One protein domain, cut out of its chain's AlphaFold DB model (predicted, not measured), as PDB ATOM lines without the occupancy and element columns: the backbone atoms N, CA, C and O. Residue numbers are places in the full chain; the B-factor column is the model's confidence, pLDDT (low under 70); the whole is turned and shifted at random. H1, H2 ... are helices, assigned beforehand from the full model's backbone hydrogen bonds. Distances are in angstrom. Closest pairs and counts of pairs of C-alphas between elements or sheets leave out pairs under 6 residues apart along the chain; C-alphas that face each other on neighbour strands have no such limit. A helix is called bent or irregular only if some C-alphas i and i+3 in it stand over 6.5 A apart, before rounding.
ATOM      1  N   ILE A   2     200.164 168.257 267.196       83.62
ATOM      2  CA  ILE A   2     199.513 167.464 266.130       83.62
ATOM      3  C   ILE A   2     199.382 168.240 264.804       83.62
ATOM      4  O   ILE A   2     199.665 167.696 263.747       83.62
ATOM      5  N   ALA A   3     199.043 169.531 264.857       88.38
ATOM      6  CA  ALA A   3     198.962 170.381 263.663       88.38
ATOM      7  C   ALA A   3     200.328 170.893 263.157       88.38
ATOM      8  O   ALA A   3     200.410 171.461 262.071       88.38
ATOM      9  N   ALA A   4     201.407 170.722 263.932       86.19
ATOM     10  CA  ALA A   4     202.707 171.322 263.630       86.19
ATOM     11  C   ALA A   4     203.338 170.825 262.313       86.19
ATOM     12  O   ALA A   4     203.827 171.678 261.576       86.19
ATOM     13  N   PRO A   5     203.290 169.521 261.956       88.50
ATOM     14  CA  PRO A   5     203.830 169.042 260.685       88.50
ATOM     15  C   PRO A   5     203.211 169.722 259.467       88.50
ATOM     16  O   PRO A   5     203.898 169.897 258.475       88.50
ATOM     17  N   PHE A   6     201.946 170.135 259.543       91.25
ATOM     18  CA  PHE A   6     201.245 170.785 258.434       91.25
ATOM     19  C   PHE A   6     201.431 172.303 258.455       91.25
ATOM     20  O   PHE A   6     201.733 172.913 257.432       91.25
ATOM     21  N   LEU A   7     201.280 172.917 259.633       92.31
ATOM     22  CA  LEU A   7     201.352 174.368 259.772       92.31
ATOM     23  C   LEU A   7     202.772 174.903 259.583       92.31
ATOM     24  O   LEU A   7     202.926 175.951 258.973       92.31
ATOM     25  N   ILE A   8     203.810 174.212 260.067       91.06
ATOM     26  CA  ILE A   8     205.187 174.723 259.976       91.06
ATOM     27  C   ILE A   8     205.636 174.869 258.511       91.06
ATOM     28  O   ILE A   8     205.992 175.987 258.138       91.06
ATOM     29  N   PRO A   9     205.574 173.836 257.646       91.19
ATOM     30  CA  PRO A   9     205.962 173.983 256.244       91.19
ATOM     31  C   PRO A   9     205.107 175.009 255.498       91.19
ATOM     32  O   PRO A   9     205.637 175.768 254.693       91.19
ATOM     33  N   PHE A  10     203.804 175.071 255.793       93.25
ATOM     34  CA  PHE A  10     202.900 176.044 255.183       93.25
ATOM     35  C   PHE A  10     203.271 177.488 255.546       93.25
ATOM     36  O   PHE A  10     203.421 178.327 254.661       93.25
ATOM     37  N   LEU A  11     203.475 177.779 256.834       92.50
ATOM     38  CA  LEU A  11     203.856 179.116 257.296       92.50
ATOM     39  C   LEU A  11     205.264 179.497 256.820       92.50
ATOM     40  O   LEU A  11     205.494 180.653 256.474       92.50
ATOM     41  N   MET A  12     206.192 178.537 256.747       91.44
ATOM     42  CA  MET A  12     207.521 178.773 256.176       91.44
ATOM     43  C   MET A  12     207.444 179.114 254.691       91.44
ATOM     44  O   MET A  12     208.099 180.054 254.255       91.44
ATOM     45  N   LEU A  13     206.618 178.410 253.915       92.25
ATOM     46  CA  LEU A  13     206.402 178.754 252.513       92.25
ATOM     47  C   LEU A  13     205.789 180.155 252.370       92.25
ATOM     48  O   LEU A  13     206.249 180.932 251.539       92.25
ATOM     49  N   LEU A  14     204.803 180.493 253.207       94.06
ATOM     50  CA  LEU A  14     204.096 181.773 253.147       94.06
ATOM     51  C   LEU A  14     204.991 182.975 253.490       94.06
ATOM     52  O   LEU A  14     204.939 183.986 252.799       94.06
ATOM     53  N   PHE A  15     205.788 182.881 254.558       91.19
ATOM     54  CA  PHE A  15     206.572 184.018 255.058       91.19
ATOM     55  C   PHE A  15     208.027 184.024 254.592       91.19
ATOM     56  O   PHE A  15     208.619 185.093 254.466       91.19
ATOM     57  N   ALA A  16     208.619 182.851 254.366       88.56
ATOM     58  CA  ALA A  16     210.035 182.712 254.038       88.56
ATOM     59  C   ALA A  16     210.283 182.223 252.603       88.56
ATOM     60  O   ALA A  16     211.406 182.356 252.121       88.56
ATOM     61  N   GLY A  17     209.270 181.706 251.899       86.19
ATOM     62  CA  GLY A  17     209.422 181.139 250.553       86.19
ATOM     63  C   GLY A  17     209.908 182.128 249.490       86.19
ATOM     64  O   GLY A  17     210.446 181.708 248.471       86.19
ATOM     65  N   THR A  18     209.769 183.435 249.731       88.94
ATOM     66  CA  THR A  18     210.317 184.493 248.866       88.94
ATOM     67  C   THR A  18     211.798 184.779 249.119       88.94
ATOM     68  O   THR A  18     212.458 185.348 248.255       88.94
ATOM     69  N   PHE A  19     212.328 184.404 250.287       84.69
ATOM     70  CA  PHE A  19     213.707 184.683 250.703       84.69
ATOM     71  C   PHE A  19     214.609 183.447 250.643       84.69
ATOM     72  O   PHE A  19     215.815 183.576 250.446       84.69
ATOM     73  N   VAL A  20     214.043 182.252 250.833       83.44
ATOM     74  CA  VAL A  20     214.773 180.980 250.861       83.44
ATOM     75  C   VAL A  20     213.996 179.881 250.146       83.44
ATOM     76  O   VAL A  20     212.766 179.865 250.135       83.44
ATOM     77  N   THR A  21     214.718 178.916 249.576       85.06
ATOM     78  CA  THR A  21     214.110 177.731 248.971       85.06
ATOM     79  C   THR A  21     213.551 176.818 250.063       85.06
ATOM     80  O   THR A  21     214.285 176.253 250.872       85.06
ATOM     81  N   VAL A  22     212.226 176.676 250.097       85.88
ATOM     82  CA  VAL A  22     211.523 175.851 251.089       85.88
ATOM     83  C   VAL A  22     211.003 174.580 250.426       85.88
ATOM     84  O   VAL A  22     210.020 174.612 249.687       85.88
ATOM     85  N   ASN A  23     211.624 173.436 250.724       89.94
ATOM     86  CA  ASN A  23     211.074 172.132 250.356       89.94
ATOM     87  C   ASN A  23     210.028 171.700 251.394       89.94
ATOM     88  O   ASN A  23     210.357 171.126 252.433       89.94
ATOM     89  N   THR A  24     208.756 171.995 251.129       88.69
ATOM     90  CA  THR A  24     207.663 171.736 252.080       88.69
ATOM     91  C   THR A  24     207.456 170.251 252.365       88.69
ATOM     92  O   THR A  24     207.172 169.891 253.506       88.69
ATOM     93  N   VAL A  25     207.639 169.381 251.367       92.25
ATOM     94  CA  VAL A  25     207.470 167.925 251.510       92.25
ATOM     95  C   VAL A  25     208.579 167.330 252.371       92.25
ATOM     96  O   VAL A  25     208.318 166.508 253.250       92.25
ATOM     97  N   GLU A  26     209.819 167.744 252.136       90.25
ATOM     98  CA  GLU A  26     210.958 167.300 252.937       90.25
ATOM     99  C   GLU A  26     210.861 167.831 254.366       90.25
ATOM    100  O   GLU A  26     210.965 167.052 255.308       90.25
ATOM    101  N   MET A  27     210.530 169.113 254.543       90.81
ATOM    102  CA  MET A  27     210.329 169.704 255.866       90.81
ATOM    103  C   MET A  27     209.187 169.027 256.634       90.81
ATOM    104  O   MET A  27     209.326 168.761 257.825       90.81
ATOM    105  N   PHE A  28     208.085 168.682 255.962       92.50
ATOM    106  CA  PHE A  28     206.996 167.896 256.546       92.50
ATOM    107  C   PHE A  28     207.503 166.553 257.095       92.50
ATOM    108  O   PHE A  28     207.260 166.233 258.262       92.50
ATOM    109  N   LYS A  29     208.259 165.792 256.289       92.00
ATOM    110  CA  LYS A  29     208.870 164.524 256.721       92.00
ATOM    111  C   LYS A  29     209.820 164.748 257.898       92.00
ATOM    112  O   LYS A  29     209.710 164.047 258.901       92.00
ATOM    113  N   THR A  30     210.690 165.752 257.814       90.75
ATOM    114  CA  THR A  30     211.634 166.110 258.879       90.75
ATOM    115  C   THR A  30     210.912 166.367 260.196       90.75
ATOM    116  O   THR A  30     211.288 165.786 261.213       90.75
ATOM    117  N   VAL A  31     209.833 167.156 260.201       90.62
ATOM    118  CA  VAL A  31     209.051 167.431 261.419       90.62
ATOM    119  C   VAL A  31     208.388 166.159 261.959       90.62
ATOM    120  O   VAL A  31     208.377 165.944 263.173       90.62
ATOM    121  N   ILE A  32     207.868 165.279 261.099       92.69
ATOM    122  CA  ILE A  32     207.290 164.006 261.552       92.69
ATOM    123  C   ILE A  32     208.339 163.146 262.257       92.69
ATOM    124  O   ILE A  32     208.119 162.728 263.394       92.69
ATOM    125  N   TYR A  33     209.476 162.897 261.606       91.56
ATOM    126  CA  TYR A  33     210.470 161.957 262.120       91.56
ATOM    127  C   TYR A  33     211.241 162.491 263.322       91.56
ATOM    128  O   TYR A  33     211.595 161.717 264.207       91.56
ATOM    129  N   THR A  34     211.494 163.797 263.376       88.75
ATOM    130  CA  THR A  34     212.400 164.373 264.385       88.75
ATOM    131  C   THR A  34     211.660 164.986 265.567       88.75
ATOM    132  O   THR A  34     212.249 165.163 266.630       88.75
ATOM    133  N   VAL A  35     210.360 165.270 265.419       88.44
ATOM    134  CA  VAL A  35     209.560 165.932 266.456       88.44
ATOM    135  C   VAL A  35     208.339 165.105 266.839       88.44
ATOM    136  O   VAL A  35     208.163 164.785 268.013       88.44
ATOM    137  N   LEU A  36     207.479 164.750 265.878       90.25
ATOM    138  CA  LEU A  36     206.214 164.082 266.196       90.25
ATOM    139  C   LEU A  36     206.438 162.660 266.724       90.25
ATOM    140  O   LEU A  36     205.914 162.320 267.783       90.25
ATOM    141  N   LEU A  37     207.227 161.848 266.015       92.62
ATOM    142  CA  LEU A  37     207.481 160.460 266.405       92.62
ATOM    143  C   LEU A  37     208.188 160.339 267.766       92.62
ATOM    144  O   LEU A  37     207.687 159.572 268.589       92.62
ATOM    145  N   PRO A  38     209.263 161.095 268.078       91.00
ATOM    146  CA  PRO A  38     209.894 161.023 269.396       91.00
ATOM    147  C   PRO A  38     208.955 161.422 270.535       91.00
ATOM    148  O   PRO A  38     208.979 160.795 271.590       91.00
ATOM    149  N   VAL A  39     208.082 162.415 270.326       90.69
ATOM    150  CA  VAL A  39     207.103 162.811 271.348       90.69
ATOM    151  C   VAL A  39     206.043 161.736 271.560       90.69
ATOM    152  O   VAL A  39     205.754 161.396 272.706       90.69
ATOM    153  N   LEU A  40     205.494 161.157 270.489       92.75
ATOM    154  CA  LEU A  40     204.545 160.044 270.609       92.75
ATOM    155  C   LEU A  40     205.197 158.820 271.268       92.75
ATOM    156  O   LEU A  40     204.595 158.209 272.149       92.75
ATOM    157  N   GLY A  41     206.442 158.510 270.899       93.94
ATOM    158  CA  GLY A  41     207.234 157.449 271.513       93.94
ATOM    159  C   GLY A  41     207.487 157.695 273.000       93.94
ATOM    160  O   GLY A  41     207.296 156.789 273.804       93.94
ATOM    161  N   GLY A  42     207.832 158.924 273.388       90.56
ATOM    162  CA  GLY A  42     208.013 159.312 274.788       90.56
ATOM    163  C   GLY A  42     206.728 159.199 275.612       90.56
ATOM    164  O   GLY A  42     206.765 158.706 276.738       90.56
ATOM    165  N   ILE A  43     205.579 159.586 275.043       91.19
ATOM    166  CA  ILE A  43     204.266 159.423 275.687       91.19
ATOM    167  C   ILE A  43     203.939 157.936 275.868       91.19
ATOM    168  O   ILE A  43     203.585 157.520 276.971       91.19
ATOM    169  N   ALA A  44     204.104 157.124 274.821       93.00
ATOM    170  CA  ALA A  44     203.862 155.685 274.891       93.00
ATOM    171  C   ALA A  44     204.791 154.999 275.905       93.00
ATOM    172  O   ALA A  44     204.338 154.195 276.716       93.00
ATOM    173  N   LEU A  45     206.079 155.358 275.910       91.25
ATOM    174  CA  LEU A  45     207.054 154.846 276.867       91.25
ATOM    175  C   LEU A  45     206.669 155.215 278.301       91.25
ATOM    176  O   LEU A  45     206.691 154.351 279.172       91.25
ATOM    177  N   ARG A  46     206.269 156.468 278.545       88.81
ATOM    178  CA  ARG A  46     205.803 156.916 279.861       88.81
ATOM    179  C   ARG A  46     204.629 156.067 280.351       88.81
ATOM    180  O   ARG A  46     204.671 155.599 281.483       88.81
ATOM    181  N   GLU A  47     203.630 155.827 279.505       89.56
ATOM    182  CA  GLU A  47     202.466 154.997 279.852       89.56
ATOM    183  C   GLU A  47     202.840 153.530 280.123       89.56
ATOM    184  O   GLU A  47     202.298 152.904 281.033       89.56
ATOM    185  N   LEU A  48     203.796 152.967 279.376       89.94
ATOM    186  CA  LEU A  48     204.273 151.596 279.593       89.94
ATOM    187  C   LEU A  48     205.100 151.458 280.878       89.94
ATOM    188  O   LEU A  48     204.946 150.474 281.603       89.94
ATOM    189  N   VAL A  49     205.965 152.432 281.169       88.69
ATOM    190  CA  VAL A  49     206.834 152.432 282.355       88.69
ATOM    191  C   VAL A  49     206.035 152.721 283.621       88.69
ATOM    192  O   VAL A  49     206.283 152.082 284.640       88.69
ATOM    193  N   GLN A  50     205.022 153.590 283.561       87.56
ATOM    194  CA  GLN A  50     204.160 153.903 284.706       87.56
ATOM    195  C   GLN A  50     203.393 152.680 285.235       87.56
ATOM    196  O   GLN A  50     203.010 152.648 286.399       87.56
ATOM    197  N   ARG A  51     203.211 151.637 284.413       81.31
ATOM    198  CA  ARG A  51     202.633 150.354 284.848       81.31
ATOM    199  C   ARG A  51     203.590 149.499 285.686       81.31
ATOM    200  O   ARG A  51     203.142 148.529 286.284       81.31
ATOM    201  N   LYS A  52     204.891 149.805 285.678       81.12
ATOM    202  CA  LYS A  52     205.952 149.006 286.317       81.12
ATOM    203  C   LYS A  52     206.743 149.769 287.384       81.12
ATOM    204  O   LYS A  52     207.309 149.131 288.261       81.12
ATOM    205  N   VAL A  53     206.820 151.096 287.287       82.56
ATOM    206  CA  VAL A  53     207.634 151.963 288.152       82.56
ATOM    207  C   VAL A  53     206.844 153.224 288.501       82.56
ATOM    208  O   VAL A  53     206.114 153.757 287.660       82.56
ATOM    209  N   GLU A  54     207.032 153.749 289.714       83.56
ATOM    210  CA  GLU A  54     206.523 155.066 290.098       83.56
ATOM    211  C   GLU A  54     207.290 156.176 289.366       83.56
ATOM    212  O   GLU A  54     208.250 156.765 289.849       83.56
ATOM    213  N   VAL A  55     206.833 156.507 288.155       80.25
ATOM    214  CA  VAL A  55     207.418 157.575 287.321       80.25
ATOM    215  C   VAL A  55     207.475 158.922 288.061       80.25
ATOM    216  O   VAL A  55     208.306 159.767 287.734       80.25
ATOM    217  N   ARG A  56     206.619 159.114 289.076       80.31
ATOM    218  CA  ARG A  56     206.554 160.320 289.913       80.31
ATOM    219  C   ARG A  56     207.883 160.670 290.576       80.31
ATOM    220  O   ARG A  56     208.162 161.859 290.669       80.31
ATOM    221  N   ASP A  57     208.709 159.689 290.922       83.56
ATOM    222  CA  ASP A  57     210.005 159.936 291.566       83.56
ATOM    223  C   ASP A  57     211.020 160.581 290.614       83.56
ATOM    224  O   ASP A  57     211.916 161.314 291.029       83.56
ATOM    225  N   TYR A  58     210.846 160.372 289.307       84.12
ATOM    226  CA  TYR A  58     211.752 160.870 288.273       84.12
ATOM    227  C   TYR A  58     211.275 162.183 287.637       84.12
ATOM    228  O   TYR A  58     212.084 162.936 287.089       84.12
ATOM    229  N   LEU A  59     209.972 162.489 287.712       84.56
ATOM    230  CA  LEU A  59     209.397 163.718 287.146       84.56
ATOM    231  C   LEU A  59     210.054 165.015 287.660       84.56
ATOM    232  O   LEU A  59     210.240 165.907 286.832       84.56
TER     233      LEU A  59
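Overview. This is residues 2 to 59 of the 179 residues of an uncharacterized protein of Methanophagales archaeon (UniProt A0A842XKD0). You are looking at a lopsided helical hairpin: the short helix H1 packs beside the first arm, H2a, of a much longer helix. That helix runs nearly straight on through its second arm, H2b, whose residues 37 to 45 and 48 to 50 stick out free, and a short tail follows it. The printed part has 58 residues with two named helices, H1 then H2, and no named strand; its class is all helix. It is extended, a rod spanning 51 by 17 by 15 A, with a radius of gyration of the C-alphas of 16.7 A.

Along the chain. Find C-alpha 4 at (202.707, 171.322, 263.630); from there H1, residues 4 to 16, runs 16.6 A. It is neither bent nor irregular, but only just: C-alphas 6 and 9 are 6.1 A apart. Go on to C-alpha 24 at (207.663, 171.736, 252.080), where H2, residues 24 to 50, begins. By its hydrogen bonds it was assigned as one helix, but it is bent: C-alphas 34 and 37 are 6.6 A apart. Its arm H2a, residues 24 to 34, measures 15.1 A; H2b, residues 37 to 50, measures 19.7 A and ends at (204.160, 153.903, 284.706).

Arrangement. Look at Pro 9 and Thr 24, the closest C-alphas of H1 and H2a, 5.0 A apart: these two touch. They run opposite ways at a steep tilt of 41 degrees and form a helical hairpin. The two arms stand at a shallow tilt of 21 degrees. H1 and H2b are apart. Every O i to N i+4 pair is within hydrogen-bond range in H2a and H2b; in H1, 8 of 9 are.

Size, cuts and confidence. The two C-alphas farthest apart, those of Thr 18 and Lys 52, are 51.8 A apart. The printed part has no cut, and the link from H1 to H2, 7 residues, is short. Residues 48 to 54, of which 48 to 50 belong to H2, stand free. The mean pLDDT of the printed part is 88.8, and no printed residue is under 70.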